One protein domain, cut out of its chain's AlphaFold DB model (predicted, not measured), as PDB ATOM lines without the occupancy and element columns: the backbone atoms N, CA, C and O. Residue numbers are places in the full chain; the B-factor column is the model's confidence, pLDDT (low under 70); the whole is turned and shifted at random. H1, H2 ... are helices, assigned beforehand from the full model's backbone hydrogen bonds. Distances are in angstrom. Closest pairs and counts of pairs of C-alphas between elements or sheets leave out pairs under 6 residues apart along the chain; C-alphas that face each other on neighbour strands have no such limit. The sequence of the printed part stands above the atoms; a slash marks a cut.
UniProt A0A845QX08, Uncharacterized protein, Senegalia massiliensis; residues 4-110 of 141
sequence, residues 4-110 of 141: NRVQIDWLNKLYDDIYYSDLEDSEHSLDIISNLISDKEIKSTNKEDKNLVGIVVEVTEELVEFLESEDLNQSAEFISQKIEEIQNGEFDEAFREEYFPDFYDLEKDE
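This is residues 4 to 110 of the 141 residues of an uncharacterized protein of Senegalia massiliensis (UniProt A0A845QX08). Two helical hairpins, H3 with H4 and H1 with H2, pack one over the other with their helices steeply crossed, while the short helix H5 packs on H1 and the short helix H6 after it sticks out at one end and lengthens the whole. The long link from H2 to H3 loops round the outside, and its residues 46 to 51 stand free. The printed part has 107 residues with six named helices, H1 to H6 in chain order, and no named strand: all helix. It is compact, with a radius of gyration of the C-alphas of 14.2 A, yet elongated, spanning 46 by 30 by 22 A.

The longest helix, H3, is residues 52 to 69, 26.2 A from first to last C-alpha. H4 is residues 73 to 87, 20.7 A. H1, residues 4 to 19, begins at C-alpha 4 (91.892, 147.254, 113.046) and measures 22.1 A. H2 is residues 26 to 39, 20.0 A. H5 is residues 93 to 99; H6, residues 101 to 108, ends at C-alpha 108 (79.202, 130.529, 106.290).

H3 and H4 form a hairpin at a shallow tilt of 18 degrees; their closest C-alphas, Val 64 and Ala 76, are 5.1 A apart. H1 touches H3 at a steep tilt of 52 degrees, closest at C-alphas 7 and 59, 6.3 A. H1 and H2 form a hairpin at 15 degrees, closest at C-alphas 8 and 37, 5.8 A. H5 only just touches H1, with 3 pairs of C-alphas within 8 A, closest at C-alphas 99 and 10, 7.2 A. H6 touches H5 only at the corner, and only just, with 3 such pairs, closest at C-alphas 104 and 97, 6.6 A. Every O i to N i+4 pair is within hydrogen-bond range in H1 to H5, but 2 of 4 in H6.

The farthest C-alphas, Asp 71 and Glu 110, are 47.2 A apart. The printed part has no cut. The link from H2 to H3, 12 residues, is long. Confidence is under 70 at residues 42 to 50, 89 to 99 and 101 to 110.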
ATOM      1  N   ASN A   4      91.427 147.242 111.660       81.31
ATOM      2  CA  ASN A   4      91.892 147.254 113.046       81.31
ATOM      3  C   ASN A   4      91.682 145.915 113.757       81.31
ATOM      4  O   ASN A   4      92.569 145.492 114.488       81.31
ATOM      5  N   ARG A   5      90.560 145.226 113.513       82.25
ATOM      6  CA  ARG A   5      90.297 143.913 114.114       82.25
ATOM      7  C   ARG A   5      91.326 142.885 113.646       82.25
ATOM      8  O   ARG A   5      91.963 142.256 114.473       82.25
ATOM      9  N   VAL A   6      91.566 142.804 112.334       82.75
ATOM     10  CA  VAL A   6      92.569 141.889 111.755       82.75
ATOM     11  C   VAL A   6      93.968 142.177 112.305       82.75
ATOM     12  O   VAL A   6      94.699 141.252 112.638       82.75
ATOM     13  N   GLN A   7      94.339 143.455 112.433       87.12
ATOM     14  CA  GLN A   7      95.625 143.836 113.023       87.12
ATOM     15  C   GLN A   7      95.744 143.408 114.488       87.12
ATOM     16  O   GLN A   7      96.788 142.900 114.879       87.12
ATOM     17  N   ILE A   8      94.701 143.618 115.294       88.31
ATOM     18  CA  ILE A   8      94.699 143.251 116.715       88.31
ATOM     19  C   ILE A   8      94.751 141.734 116.883       88.31
ATOM     20  O   ILE A   8      95.567 141.245 117.655       88.31
ATOM     21  N   ASP A   9      93.934 140.990 116.139       86.56
ATOM     22  CA  ASP A   9      93.899 139.527 116.213       86.56
ATOM     23  C   ASP A   9      95.258 138.926 115.824       86.56
ATOM     24  O   ASP A   9      95.782 138.054 116.515       86.56
ATOM     25  N   TRP A  10      95.892 139.475 114.785       88.56
ATOM     26  CA  TRP A  10      97.247 139.091 114.405       88.56
ATOM     27  C   TRP A  10      98.292 139.417 115.479       88.56
ATOM     28  O   TRP A  10      99.115 138.567 115.817       88.56
ATOM     29  N   LEU A  11      98.259 140.625 116.050       91.62
ATOM     30  CA  LEU A  11      99.191 141.020 117.109       91.62
ATOM     31  C   LEU A  11      99.021 140.171 118.375       91.62
ATOM     32  O   LEU A  11     100.020 139.793 118.976       91.62
ATOM     33  N   ASN A  12      97.788 139.819 118.750       90.25
ATOM     34  CA  ASN A  12      97.520 138.888 119.851       90.25
ATOM     35  C   ASN A  12      98.150 137.518 119.588       90.25
ATOM     36  O   ASN A  12      98.727 136.910 120.483       90.25
ATOM     37  N   LYS A  13      98.091 137.040 118.344       89.31
ATOM     38  CA  LYS A  13      98.718 135.771 117.995       89.31
ATOM     39  C   LYS A  13     100.242 135.840 118.039       89.31
ATOM     40  O   LYS A  13     100.868 134.920 118.554       89.31
ATOM     41  N   LEU A  14     100.843 136.925 117.550       91.31
ATOM     42  CA  LEU A  14     102.287 137.139 117.678       91.31
ATOM     43  C   LEU A  14     102.720 137.255 119.141       91.31
ATOM     44  O   LEU A  14     103.776 136.739 119.501       91.31
ATOM     45  N   TYR A  15     101.897 137.886 119.980       92.19
ATOM     46  CA  TYR A  15     102.108 137.926 121.421       92.19
ATOM     47  C   TYR A  15     102.174 136.506 121.997       92.19
ATOM     48  O   TYR A  15     103.142 136.167 122.674       92.19
ATOM     49  N   ASP A  16     101.202 135.647 121.683       91.31
ATOM     50  CA  ASP A  16     101.201 134.257 122.147       91.31
ATOM     51  C   ASP A  16     102.405 133.467 121.612       91.31
ATOM     52  O   ASP A  16     103.077 132.760 122.365       91.31
ATOM     53  N   ASP A  17     102.714 133.606 120.321       90.81
ATOM     54  CA  ASP A  17     103.822 132.896 119.684       90.81
ATOM     55  C   ASP A  17     105.173 133.274 120.310       90.81
ATOM     56  O   ASP A  17     105.997 132.393 120.558       90.81
ATOM     57  N   ILE A  18     105.393 134.558 120.621       91.69
ATOM     58  CA  ILE A  18     106.596 135.025 121.326       91.69
ATOM     59  C   ILE A  18     106.569 134.586 122.789       91.69
ATOM     60  O   ILE A  18     107.594 134.158 123.314       91.69
ATOM     61  N   TYR A  19     105.416 134.623 123.454       92.12
ATOM     62  CA  TYR A  19     105.292 134.194 124.848       92.12
ATOM     63  C   TYR A  19     105.667 132.720 125.046       92.12
ATOM     64  O   TYR A  19     106.282 132.359 126.049       92.12
ATOM     65  N   TYR A  20     105.314 131.866 124.083       91.25
ATOM     66  CA  TYR A  20     105.669 130.445 124.088       91.25
ATOM     67  C   TYR A  20     107.000 130.132 123.392       91.25
ATOM     68  O   TYR A  20     107.401 128.966 123.344       91.25
ATOM     69  N   SER A  21     107.689 131.145 122.869       87.81
ATOM     70  CA  SER A  21     109.028 131.006 122.301       87.81
ATOM     71  C   SER A  21     110.113 131.061 123.383       87.81
ATOM     72  O   SER A  21     109.904 131.581 124.475       87.81
ATOM     73  N   ASP A  22     111.295 130.529 123.074       90.50
ATOM     74  CA  ASP A  22     112.476 130.576 123.952       90.50
ATOM     75  C   ASP A  22     113.426 131.713 123.522       90.50
ATOM     76  O   ASP A  22     114.621 131.499 123.324       90.50
ATOM     77  N   LEU A  23     112.870 132.908 123.271       91.88
ATOM     78  CA  LEU A  23     113.621 134.092 122.831       91.88
ATOM     79  C   LEU A  23     114.114 134.899 124.036       91.88
ATOM     80  O   LEU A  23     113.353 135.184 124.968       91.88
ATOM     81  N   GLU A  24     115.381 135.319 123.999       91.56
ATOM     82  CA  GLU A  24     116.009 136.071 125.097       91.56
ATOM     83  C   GLU A  24     115.399 137.466 125.292       91.56
ATOM     84  O   GLU A  24     115.432 138.007 126.395       91.56
ATOM     85  N   ASP A  25     114.842 138.044 124.228       92.44
ATOM     86  CA  ASP A  25     114.251 139.384 124.202       92.44
ATOM     87  C   ASP A  25     112.714 139.383 124.331       92.44
ATOM     88  O   ASP A  25     112.084 140.439 124.254       92.44
ATOM     89  N   SER A  26     112.111 138.216 124.592       91.88
ATOM     90  CA  SER A  26     110.655 138.016 124.625       91.88
ATOM     91  C   SER A  26     109.918 138.975 125.565       91.88
ATOM     92  O   SER A  26     108.925 139.563 125.155       91.88
ATOM     93  N   GLU A  27     110.399 139.195 126.793       92.81
ATOM     94  CA  GLU A  27     109.727 140.070 127.773       92.81
ATOM     95  C   GLU A  27     109.504 141.488 127.224       92.81
ATOM     96  O   GLU A  27     108.396 142.018 127.296       92.81
ATOM     97  N   HIS A  28     110.529 142.077 126.603       92.62
ATOM     98  CA  HIS A  28     110.438 143.442 126.090       92.62
ATOM     99  C   HIS A  28     109.615 143.515 124.795       92.62
ATOM    100  O   HIS A  28     108.834 144.447 124.599       92.62
ATOM    101  N   SER A  29     109.723 142.501 123.937       92.38
ATOM    102  CA  SER A  29     108.906 142.397 122.726       92.38
ATOM    103  C   SER A  29     107.413 142.284 123.045       92.38
ATOM    104  O   SER A  29     106.587 142.916 122.387       92.38
ATOM    105  N   LEU A  30     107.055 141.525 124.085       94.06
ATOM    106  CA  LEU A  30     105.672 141.390 124.549       94.06
ATOM    107  C   LEU A  30     105.113 142.716 125.073       94.06
ATOM    108  O   LEU A  30     103.962 143.043 124.776       94.06
ATOM    109  N   ASP A  31     105.918 143.504 125.790       93.75
ATOM    110  CA  ASP A  31     105.521 144.841 126.247       93.75
ATOM    111  C   ASP A  31     105.214 145.774 125.065       93.75
ATOM    112  O   ASP A  31     104.197 146.475 125.068       93.75
ATOM    113  N   ILE A  32     106.045 145.752 124.019       92.19
ATOM    114  CA  ILE A  32     105.824 146.540 122.797       92.19
ATOM    115  C   ILE A  32     104.529 146.114 122.105       92.19
ATOM    116  O   ILE A  32     103.693 146.963 121.787       92.19
ATOM    117  N   ILE A  33     104.320 144.810 121.914       91.94
ATOM    118  CA  ILE A  33     103.114 144.289 121.258       91.94
ATOM    119  C   ILE A  33     101.857 144.634 122.069       91.94
ATOM    120  O   ILE A  33     100.863 145.083 121.501       91.94
ATOM    121  N   SER A  34     101.911 144.504 123.394       91.69
ATOM    122  CA  SER A  34     100.814 144.863 124.302       91.69
ATOM    123  C   SER A  34     100.434 146.347 124.202       91.69
ATOM    124  O   SER A  34      99.248 146.696 124.140       91.69
ATOM    125  N   ASN A  35     101.432 147.233 124.110       91.31
ATOM    126  CA  ASN A  35     101.206 148.662 123.900       91.31
ATOM    127  C   ASN A  35     100.566 148.935 122.530       91.31
ATOM    128  O   ASN A  35      99.570 149.652 122.454       91.31
ATOM    129  N   LEU A  36     101.063 148.299 121.464       88.56
ATOM    130  CA  LEU A  36     100.503 148.434 120.114       88.56
ATOM    131  C   LEU A  36      99.046 147.960 120.030       88.56
ATOM    132  O   LEU A  36      98.235 148.593 119.356       88.56
ATOM    133  N   ILE A  37      98.698 146.866 120.712       87.62
ATOM    134  CA  ILE A  37      97.312 146.382 120.804       87.62
ATOM    135  C   ILE A  37      96.440 147.410 121.530       87.62
ATOM    136  O   ILE A  37      95.347 147.725 121.061       87.62
ATOM    137  N   SER A  38      96.926 147.950 122.648       85.81
ATOM    138  CA  SER A  38      96.185 148.909 123.475       85.81
ATOM    139  C   SER A  38      95.920 150.237 122.758       85.81
ATOM    140  O   SER A  38      94.856 150.832 122.940       85.81
ATOM    141  N   ASP A  39      96.860 150.686 121.924       84.19
ATOM    142  CA  ASP A  39      96.737 151.919 121.141       84.19
ATOM    143  C   ASP A  39      95.785 151.770 119.940       84.19
ATOM    144  O   ASP A  39      95.218 152.757 119.454       84.19
ATOM    145  N   LYS A  40      95.566 150.543 119.449       79.81
ATOM    146  CA  LYS A  40      94.631 150.272 118.352       79.81
ATOM    147  C   LYS A  40      93.189 150.243 118.871       79.81
ATOM    148  O   LYS A  40      92.706 149.262 119.423       79.81
ATOM    149  N   GLU A  41      92.441 151.318 118.621       70.94
ATOM    150  CA  GLU A  41      90.997 151.344 118.889       70.94
ATOM    151  C   GLU A  41      90.222 150.462 117.886       70.94
ATOM    152  O   GLU A  41      90.269 150.700 116.673       70.94
ATOM    153  N   ILE A  42      89.435 149.496 118.377       63.62
ATOM    154  CA  ILE A  42      88.462 148.755 117.556       63.62
ATOM    155  C   ILE A  42      87.322 149.713 117.197       63.62
ATOM    156  O   ILE A  42      86.443 150.009 118.009       63.62
ATOM    157  N   LYS A  43      87.362 150.250 115.977       56.34
ATOM    158  CA  LYS A  43      86.302 151.081 115.408       56.34
ATOM    159  C   LYS A  43      85.778 150.385 114.171       56.34
ATOM    160  O   LYS A  43      86.528 150.232 113.207       56.34
ATOM    161  N   SER A  44      84.479 150.092 114.170       48.00
ATOM    162  CA  SER A  44      83.802 149.520 113.010       48.00
ATOM    163  C   SER A  44      83.668 150.565 111.916       48.00
ATOM    164  O   SER A  44      82.677 151.288 111.802       48.00
ATOM    165  N   THR A  45      84.743 150.718 111.151       47.19
ATOM    166  CA  THR A  45      84.796 151.588 109.990       47.19
ATOM    167  C   THR A  45      84.718 150.726 108.743       47.19
ATOM    168  O   THR A  45      85.568 149.891 108.433       47.19
ATOM    169  N   ASN A  46      83.624 150.923 108.018       50.41
ATOM    170  CA  ASN A  46      83.461 150.383 106.685       50.41
ATOM    171  C   ASN A  46      84.443 151.088 105.737       50.41
ATOM    172  O   ASN A  46      84.483 152.318 105.712       50.41
ATOM    173  N   LYS A  47      85.124 150.284 104.909       49.88
ATOM    174  CA  LYS A  47      86.073 150.624 103.827       49.88
ATOM    175  C   LYS A  47      87.533 150.850 104.224       49.88
ATOM    176  O   LYS A  47      87.924 151.951 104.575       49.88
ATOM    177  N   GLU A  48      88.340 149.828 103.949       51.94
ATOM    178  CA  GLU A  48      89.298 149.819 102.833       51.94
ATOM    179  C   GLU A  48      89.488 148.356 102.391       51.94
ATOM    180  O   GLU A  48      89.682 147.473 103.225       51.94
ATOM    181  N   ASP A  49      89.382 148.081 101.087       52.75
ATOM    182  CA  ASP A  49      89.553 146.745 100.495       52.75
ATOM    183  C   ASP A  49      91.041 146.359 100.436       52.75
ATOM    184  O   ASP A  49      91.621 146.187  99.363       52.75
ATOM    185  N   LYS A  50      91.706 146.259 101.591       58.06
ATOM    186  CA  LYS A  50      92.985 145.546 101.670       58.06
ATOM    187  C   LYS A  50      92.695 144.065 101.904       58.06
ATOM    188  O   LYS A  50      91.920 143.709 102.787       58.06
ATOM    189  N   ASN A  51      93.320 143.205 101.098       74.50
ATOM    190  CA  ASN A  51      93.337 141.762 101.333       74.50
ATOM    191  C   ASN A  51      93.910 141.489 102.739       74.50
ATOM    192  O   ASN A  51      94.866 142.159 103.128       74.50
ATOM    193  N   LEU A  52      93.353 140.517 103.469       77.50
ATOM    194  CA  LEU A  52      93.771 140.102 104.817       77.50
ATOM    195  C   LEU A  52      95.298 139.981 104.934       77.50
ATOM    196  O   LEU A  52      95.902 140.582 105.816       77.50
ATOM    197  N   VAL A  53      95.923 139.303 103.970       79.69
ATOM    198  CA  VAL A  53      97.384 139.139 103.892       79.69
ATOM    199  C   VAL A  53      98.108 140.486 103.858       79.69
ATOM    200  O   VAL A  53      99.102 140.669 104.545       79.69
ATOM    201  N   GLY A  54      97.596 141.458 103.103       81.69
ATOM    202  CA  GLY A  54      98.195 142.789 103.036       81.69
ATOM    203  C   GLY A  54      98.084 143.562 104.350       81.69
ATOM    204  O   GLY A  54      98.983 144.329 104.670       81.69
ATOM    205  N   ILE A  55      97.010 143.354 105.119       84.12
ATOM    206  CA  ILE A  55      96.845 143.964 106.446       84.12
ATOM    207  C   ILE A  55      97.830 143.346 107.440       84.12
ATOM    208  O   ILE A  55      98.445 144.082 108.209       84.12
ATOM    209  N   VAL A  56      97.974 142.018 107.402       85.44
ATOM    210  CA  VAL A  56      98.908 141.265 108.245       85.44
ATOM    211  C   VAL A  56     100.350 141.660 107.938       85.44
ATOM    212  O   VAL A  56     101.072 142.043 108.850       85.44
ATOM    213  N   VAL A  57     100.760 141.653 106.668       86.62
ATOM    214  CA  VAL A  57     102.118 142.061 106.271       86.62
ATOM    215  C   VAL A  57     102.407 143.491 106.734       86.62
ATOM    216  O   VAL A  57     103.406 143.701 107.407       86.62
ATOM    217  N   GLU A  58     101.494 144.437 106.492       88.25
ATOM    218  CA  GLU A  58     101.659 145.843 106.891       88.25
ATOM    219  C   GLU A  58     101.914 146.008 108.397       88.25
ATOM    220  O   GLU A  58     102.849 146.698 108.788       88.25
ATOM    221  N   VAL A  59     101.096 145.383 109.254       89.50
ATOM    222  CA  VAL A  59     101.269 145.520 110.714       89.50
ATOM    223  C   VAL A  59     102.504 144.774 111.221       89.50
ATOM    224  O   VAL A  59     103.079 145.151 112.239       89.50
ATOM    225  N   THR A  60     102.918 143.720 110.522       89.75
ATOM    226  CA  THR A  60     104.091 142.940 110.915       89.75
ATOM    227  C   THR A  60     105.382 143.655 110.540       89.75
ATOM    228  O   THR A  60     106.297 143.691 111.350       89.75
ATOM    229  N   GLU A  61     105.441 144.271 109.357       91.19
ATOM    230  CA  GLU A  61     106.561 145.128 108.946       91.19
ATOM    231  C   GLU A  61     106.733 146.304 109.920       91.19
ATOM    232  O   GLU A  61     107.840 146.543 110.394       91.19
ATOM    233  N   GLU A  62     105.633 146.969 110.302       91.69
ATOM    234  CA  GLU A  62     105.648 148.032 111.320       91.69
ATOM    235  C   GLU A  62     106.229 147.527 112.652       91.69
ATOM    236  O   GLU A  62     107.103 148.167 113.234       91.69
ATOM    237  N   LEU A  63     105.781 146.359 113.125       92.31
ATOM    238  CA  LEU A  63     106.291 145.758 114.356       92.31
ATOM    239  C   LEU A  63     107.787 145.420 114.261       92.31
ATOM    240  O   LEU A  63     108.523 145.707 115.200       92.31
ATOM    241  N   VAL A  64     108.244 144.835 113.150       93.19
ATOM    242  CA  VAL A  64     109.661 144.494 112.946       93.19
ATOM    243  C   VAL A  64     110.533 145.744 113.011       93.19
ATOM    244  O   VAL A  64     111.511 145.746 113.754       93.19
ATOM    245  N   GLU A  65     110.149 146.829 112.331       91.88
ATOM    246  CA  GLU A  65     110.887 148.099 112.389       91.88
ATOM    247  C   GLU A  65     110.997 148.636 113.829       91.88
ATOM    248  O   GLU A  65     112.061 149.113 114.237       91.88
ATOM    249  N   PHE A  66     109.927 148.525 114.625       91.44
ATOM    250  CA  PHE A  66     109.951 148.905 116.041       91.44
ATOM    251  C   PHE A  66     110.905 148.031 116.860       91.44
ATOM    252  O   PHE A  66     111.717 148.564 117.618       91.44
ATOM    253  N   LEU A  67     110.841 146.709 116.698       92.38
ATOM    254  CA  LEU A  67     111.693 145.770 117.429       92.38
ATOM    255  C   LEU A  67     113.176 145.955 117.081       92.38
ATOM    256  O   LEU A  67     114.013 146.000 117.979       92.38
ATOM    257  N   GLU A  68     113.503 146.134 115.799       92.38
ATOM    258  CA  GLU A  68     114.868 146.432 115.350       92.38
ATOM    259  C   GLU A  68     115.386 147.749 115.939       92.38
ATOM    260  O   GLU A  68     116.552 147.840 116.328       92.38
ATOM    261  N   SER A  69     114.524 148.767 116.048       93.19
ATOM    262  CA  SER A  69     114.898 150.057 116.642       93.19
ATOM    263  C   SER A  69     115.215 149.977 118.142       93.19
ATOM    264  O   SER A  69     115.982 150.801 118.641       93.19
ATOM    265  N   GLU A  70     114.677 148.965 118.826       92.25
ATOM    266  CA  GLU A  70     114.884 148.675 120.250       92.25
ATOM    267  C   GLU A  70     115.941 147.568 120.481       92.25
ATOM    268  O   GLU A  70     116.072 147.055 121.593       92.25
ATOM    269  N   ASP A  71     116.709 147.196 119.445       93.06
ATOM    270  CA  ASP A  71     117.727 146.128 119.461       93.06
ATOM    271  C   ASP A  71     117.175 144.710 119.778       93.06
ATOM    272  O   ASP A  71     117.936 143.795 120.121       93.06
ATOM    273  N   LEU A  72     115.867 144.478 119.598       94.06
ATOM    274  CA  LEU A  72     115.161 143.208 119.853       94.06
ATOM    275  C   LEU A  72     115.235 142.266 118.639       94.06
ATOM    276  O   LEU A  72     114.242 141.904 118.003       94.06
ATOM    277  N   ASN A  73     116.473 141.919 118.284       92.38
ATOM    278  CA  ASN A  73     116.800 141.237 117.035       92.38
ATOM    279  C   ASN A  73     116.274 139.792 116.954       92.38
ATOM    280  O   ASN A  73     115.977 139.337 115.853       92.38
ATOM    281  N   GLN A  74     116.152 139.059 118.070       94.12
ATOM    282  CA  GLN A  74     115.674 137.666 118.023       94.12
ATOM    283  C   GLN A  74     114.172 137.628 117.740       94.12
ATOM    284  O   GLN A  74     113.717 136.861 116.891       94.12
ATOM    285  N   SER A  75     113.413 138.501 118.402       93.12
ATOM    286  CA  SER A  75     111.987 138.673 118.138       93.12
ATOM    287  C   SER A  75     111.723 139.224 116.734       93.12
ATOM    288  O   SER A  75     110.842 138.716 116.041       93.12
ATOM    289  N   ALA A  76     112.510 140.202 116.273       93.69
ATOM    290  CA  ALA A  76     112.403 140.734 114.912       93.69
ATOM    291  C   ALA A  76     112.669 139.659 113.842       93.69
ATOM    292  O   ALA A  76     111.908 139.542 112.879       93.69
ATOM    293  N   GLU A  77     113.702 138.828 114.025       94.31
ATOM    294  CA  GLU A  77     114.021 137.722 113.115       94.31
ATOM    295  C   GLU A  77     112.919 136.651 113.121       94.31
ATOM    296  O   GLU A  77     112.462 136.230 112.058       94.31
ATOM    297  N   PHE A  78     112.441 136.256 114.306       93.38
ATOM    298  CA  PHE A  78     111.344 135.294 114.464       93.38
ATOM    299  C   PHE A  78     110.071 135.745 113.739       93.38
ATOM    300  O   PHE A  78     109.436 134.969 113.023       93.38
ATOM    301  N   ILE A  79     109.706 137.018 113.894       91.00
ATOM    302  CA  ILE A  79     108.528 137.596 113.249       91.00
ATOM    303  C   ILE A  79     108.736 137.725 111.732       91.00
ATOM    304  O   ILE A  79     107.823 137.428 110.961       91.00
ATOM    305  N   SER A  80     109.934 138.110 111.288       91.12
ATOM    306  CA  SER A  80     110.258 138.230 109.860       91.12
ATOM    307  C   SER A  80     110.138 136.893 109.126       91.12
ATOM    308  O   SER A  80     109.603 136.850 108.020       91.12
ATOM    309  N   GLN A  81     110.546 135.787 109.759       89.88
ATOM    310  CA  GLN A  81     110.366 134.442 109.199       89.88
ATOM    311  C   GLN A  81     108.883 134.128 108.952       89.88
ATOM    312  O   GLN A  81     108.530 133.650 107.876       89.88
ATOM    313  N   LYS A  82     107.992 134.496 109.881       84.19
ATOM    314  CA  LYS A  82     106.539 134.331 109.697       84.19
ATOM    315  C   LYS A  82     105.997 135.163 108.526       84.19
ATOM    316  O   LYS A  82     105.121 134.690 107.806       84.19
ATOM    317  N   ILE A  83     106.516 136.377 108.291       85.25
ATOM    318  CA  ILE A  83     106.156 137.175 107.098       85.25
ATOM    319  C   ILE A  83     106.561 136.442 105.818       85.25
ATOM    320  O   ILE A  83     105.772 136.387 104.871       85.25
ATOM    321  N   GLU A  84     107.775 135.891 105.768       85.50
ATOM    322  CA  GLU A  84     108.251 135.160 104.592       85.50
ATOM    323  C   GLU A  84     107.365 133.943 104.297       85.50
ATOM    324  O   GLU A  84     106.975 133.738 103.147       85.50
ATOM    325  N   GLU A  85     106.976 133.177 105.316       83.12
ATOM    326  CA  GLU A  85     106.052 132.045 105.163       83.12
ATOM    327  C   GLU A  85     104.679 132.492 104.613       83.12
ATOM    328  O   GLU A  85     104.137 131.869 103.689       83.12
ATOM    329  N   ILE A  86     104.155 133.630 105.095       79.81
ATOM    330  CA  ILE A  86     102.914 134.243 104.594       79.81
ATOM    331  C   ILE A  86     103.034 134.616 103.113       79.81
ATOM    332  O   ILE A  86     102.158 134.298 102.304       79.81
ATOM    333  N   GLN A  87     104.115 135.301 102.742       76.56
ATOM    334  CA  GLN A  87     104.334 135.789 101.380       76.56
ATOM    335  C   GLN A  87     104.632 134.658 100.385       76.56
ATOM    336  O   GLN A  87     104.303 134.780  99.203       76.56
ATOM    337  N   ASN A  88     105.200 133.544 100.856       81.69
ATOM    338  CA  ASN A  88     105.478 132.353 100.054       81.69
ATOM    339  C   ASN A  88     104.242 131.468  99.814       81.69
ATOM    340  O   ASN A  88     104.318 130.509  99.044       81.69
ATOM    341  N   GLY A  89     103.096 131.802 100.414       68.06
ATOM    342  CA  GLY A  89     101.839 131.090 100.193       68.06
ATOM    343  C   GLY A  89     101.735 129.757 100.933       68.06
ATOM    344  O   GLY A  89     100.855 128.966 100.605       68.06
ATOM    345  N   GLU A  90     102.581 129.510 101.941       60.44
ATOM    346  CA  GLU A  90     102.368 128.402 102.892       60.44
ATOM    347  C   GLU A  90     101.143 128.655 103.793       60.44
ATOM    348  O   GLU A  90     100.621 127.747 104.435       60.44
ATOM    349  N   PHE A  91     100.641 129.890 103.780       63.69
ATOM    350  CA  PHE A  91      99.536 130.396 104.579       63.69
ATOM    351  C   PHE A  91      98.250 130.506 103.726       63.69
ATOM    352  O   PHE A  91      97.816 131.597 103.347       63.69
ATOM    353  N   ASP A  92      97.675 129.352 103.369       64.88
ATOM    354  CA  ASP A  92      96.451 129.192 102.552       64.88
ATOM    355  C   ASP A  92      95.156 129.247 103.409       64.88
ATOM    356  O   ASP A  92      95.163 129.765 104.522       64.88
ATOM    357  N   GLU A  93      94.027 128.719 102.923       61.94
ATOM    358  CA  GLU A  93      92.745 128.577 103.647       61.94
ATOM    359  C   GLU A  93      92.911 128.096 105.105       61.94
ATOM    360  O   GLU A  93      92.306 128.664 106.012       61.94
ATOM    361  N   ALA A  94      93.835 127.164 105.356       64.31
ATOM    362  CA  ALA A  94      94.182 126.685 106.696       64.31
ATOM    363  C   ALA A  94      94.716 127.782 107.641       64.31
ATOM    364  O   ALA A  94      94.406 127.771 108.828       64.31
ATOM    365  N   PHE A  95      95.478 128.757 107.134       67.50
ATOM    366  CA  PHE A  95      95.934 129.905 107.923       67.50
ATOM    367  C   PHE A  95      94.772 130.824 108.290       67.50
ATOM    368  O   PHE A  95      94.685 131.307 109.416       67.50
ATOM    369  N   ARG A  96      93.854 131.061 107.348       66.94
ATOM    370  CA  ARG A  96      92.663 131.867 107.633       66.94
ATOM    371  C   ARG A  96      91.810 131.208 108.709       66.94
ATOM    372  O   ARG A  96      91.368 131.903 109.613       66.94
ATOM    373  N   GLU A  97      91.638 129.891 108.644       68.94
ATOM    374  CA  GLU A  97      90.912 129.132 109.663       68.94
ATOM    375  C   GLU A  97      91.639 129.100 111.018       68.94
ATOM    376  O   GLU A  97      90.994 129.228 112.052       68.94
ATOM    377  N   GLU A  98      92.966 128.950 111.045       67.44
ATOM    378  CA  GLU A  98      93.722 128.857 112.303       67.44
ATOM    379  C   GLU A  98      93.874 130.213 113.010       67.44
ATOM    380  O   GLU A  98      93.772 130.290 114.235       67.44
ATOM    381  N   TYR A  99      94.116 131.283 112.252       65.38
ATOM    382  CA  TYR A  99      94.474 132.595 112.798       65.38
ATOM    383  C   TYR A  99      93.292 133.563 112.837       65.38
ATOM    384  O   TYR A  99      93.288 134.499 113.633       65.38
ATOM    385  N   PHE A 100      92.277 133.330 112.004       71.00
ATOM    386  CA  PHE A 100      91.080 134.161 111.902       71.00
ATOM    387  C   PHE A 100      89.790 133.308 111.833       71.00
ATOM    388  O   PHE A 100      88.953 133.554 110.961       71.00
ATOM    389  N   PRO A 101      89.578 132.325 112.737       64.56
ATOM    390  CA  PRO A 101      88.431 131.408 112.674       64.56
ATOM    391  C   PRO A 101      87.082 132.142 112.680       64.56
ATOM    392  O   PRO A 101      86.199 131.845 111.876       64.56
ATOM    393  N   ASP A 102      86.959 133.183 113.508       60.28
ATOM    394  CA  ASP A 102      85.746 134.001 113.630       60.28
ATOM    395  C   ASP A 102      85.426 134.824 112.364       60.28
ATOM    396  O   ASP A 102      84.350 135.415 112.259       60.28
ATOM    397  N   PHE A 103      86.359 134.915 111.409       56.34
ATOM    398  CA  PHE A 103      86.127 135.539 110.106       56.34
ATOM    399  C   PHE A 103      85.575 134.550 109.072       56.34
ATOM    400  O   PHE A 103      84.971 134.997 108.100       56.34
ATOM    401  N   TYR A 104      85.732 133.239 109.286       50.50
ATOM    402  CA  TYR A 104      85.192 132.197 108.406       50.50
ATOM    403  C   TYR A 104      83.733 131.848 108.724       50.50
ATOM    404  O   TYR A 104      82.952 131.580 107.810       50.50
ATOM    405  N   ASP A 105      83.332 131.907 109.997       50.59
ATOM    406  CA  ASP A 105      81.933 131.673 110.389       50.59
ATOM    407  C   ASP A 105      80.986 132.748 109.822       50.59
ATOM    408  O   ASP A 105      79.868 132.441 109.419       50.59
ATOM    409  N   LEU A 106      81.457 133.991 109.661       44.53
ATOM    410  CA  LEU A 106      80.665 135.075 109.064       44.53
ATOM    411  C   LEU A 106      80.421 134.916 107.552       44.53
ATOM    412  O   LEU A 106      79.451 135.477 107.050       44.53
ATOM    413  N   GLU A 107      81.263 134.174 106.821       46.00
ATOM    414  CA  GLU A 107      81.014 133.842 105.405       46.00
ATOM    415  C   GLU A 107      80.168 132.566 105.243       46.00
ATOM    416  O   GLU A 107      79.547 132.374 104.197       46.00
ATOM    417  N   LYS A 108      80.096 131.703 106.271       47.62
ATOM    418  CA  LYS A 108      79.202 130.529 106.290       47.62
ATOM    419  C   LYS A 108      77.793 130.821 106.811       47.62
ATOM    420  O   LYS A 108      76.883 130.066 106.477       47.62
ATOM    421  N   ASP A 109      77.588 131.919 107.532       45.59
ATOM    422  CA  ASP A 109      76.275 132.342 108.043       45.59
ATOM    423  C   ASP A 109      75.441 133.188 107.053       45.59
ATOM    424  O   ASP A 109      74.556 133.944 107.455       45.59
ATOM    425  N   GLU A 110      75.641 133.024 105.740       47.44
ATOM    426  CA  GLU A 110      74.703 133.527 104.720       47.44
ATOM    427  C   GLU A 110      74.364 132.492 103.626       47.44
ATOM    428  O   GLU A 110      74.235 132.799 102.446       47.44
TER     429      GLU A 110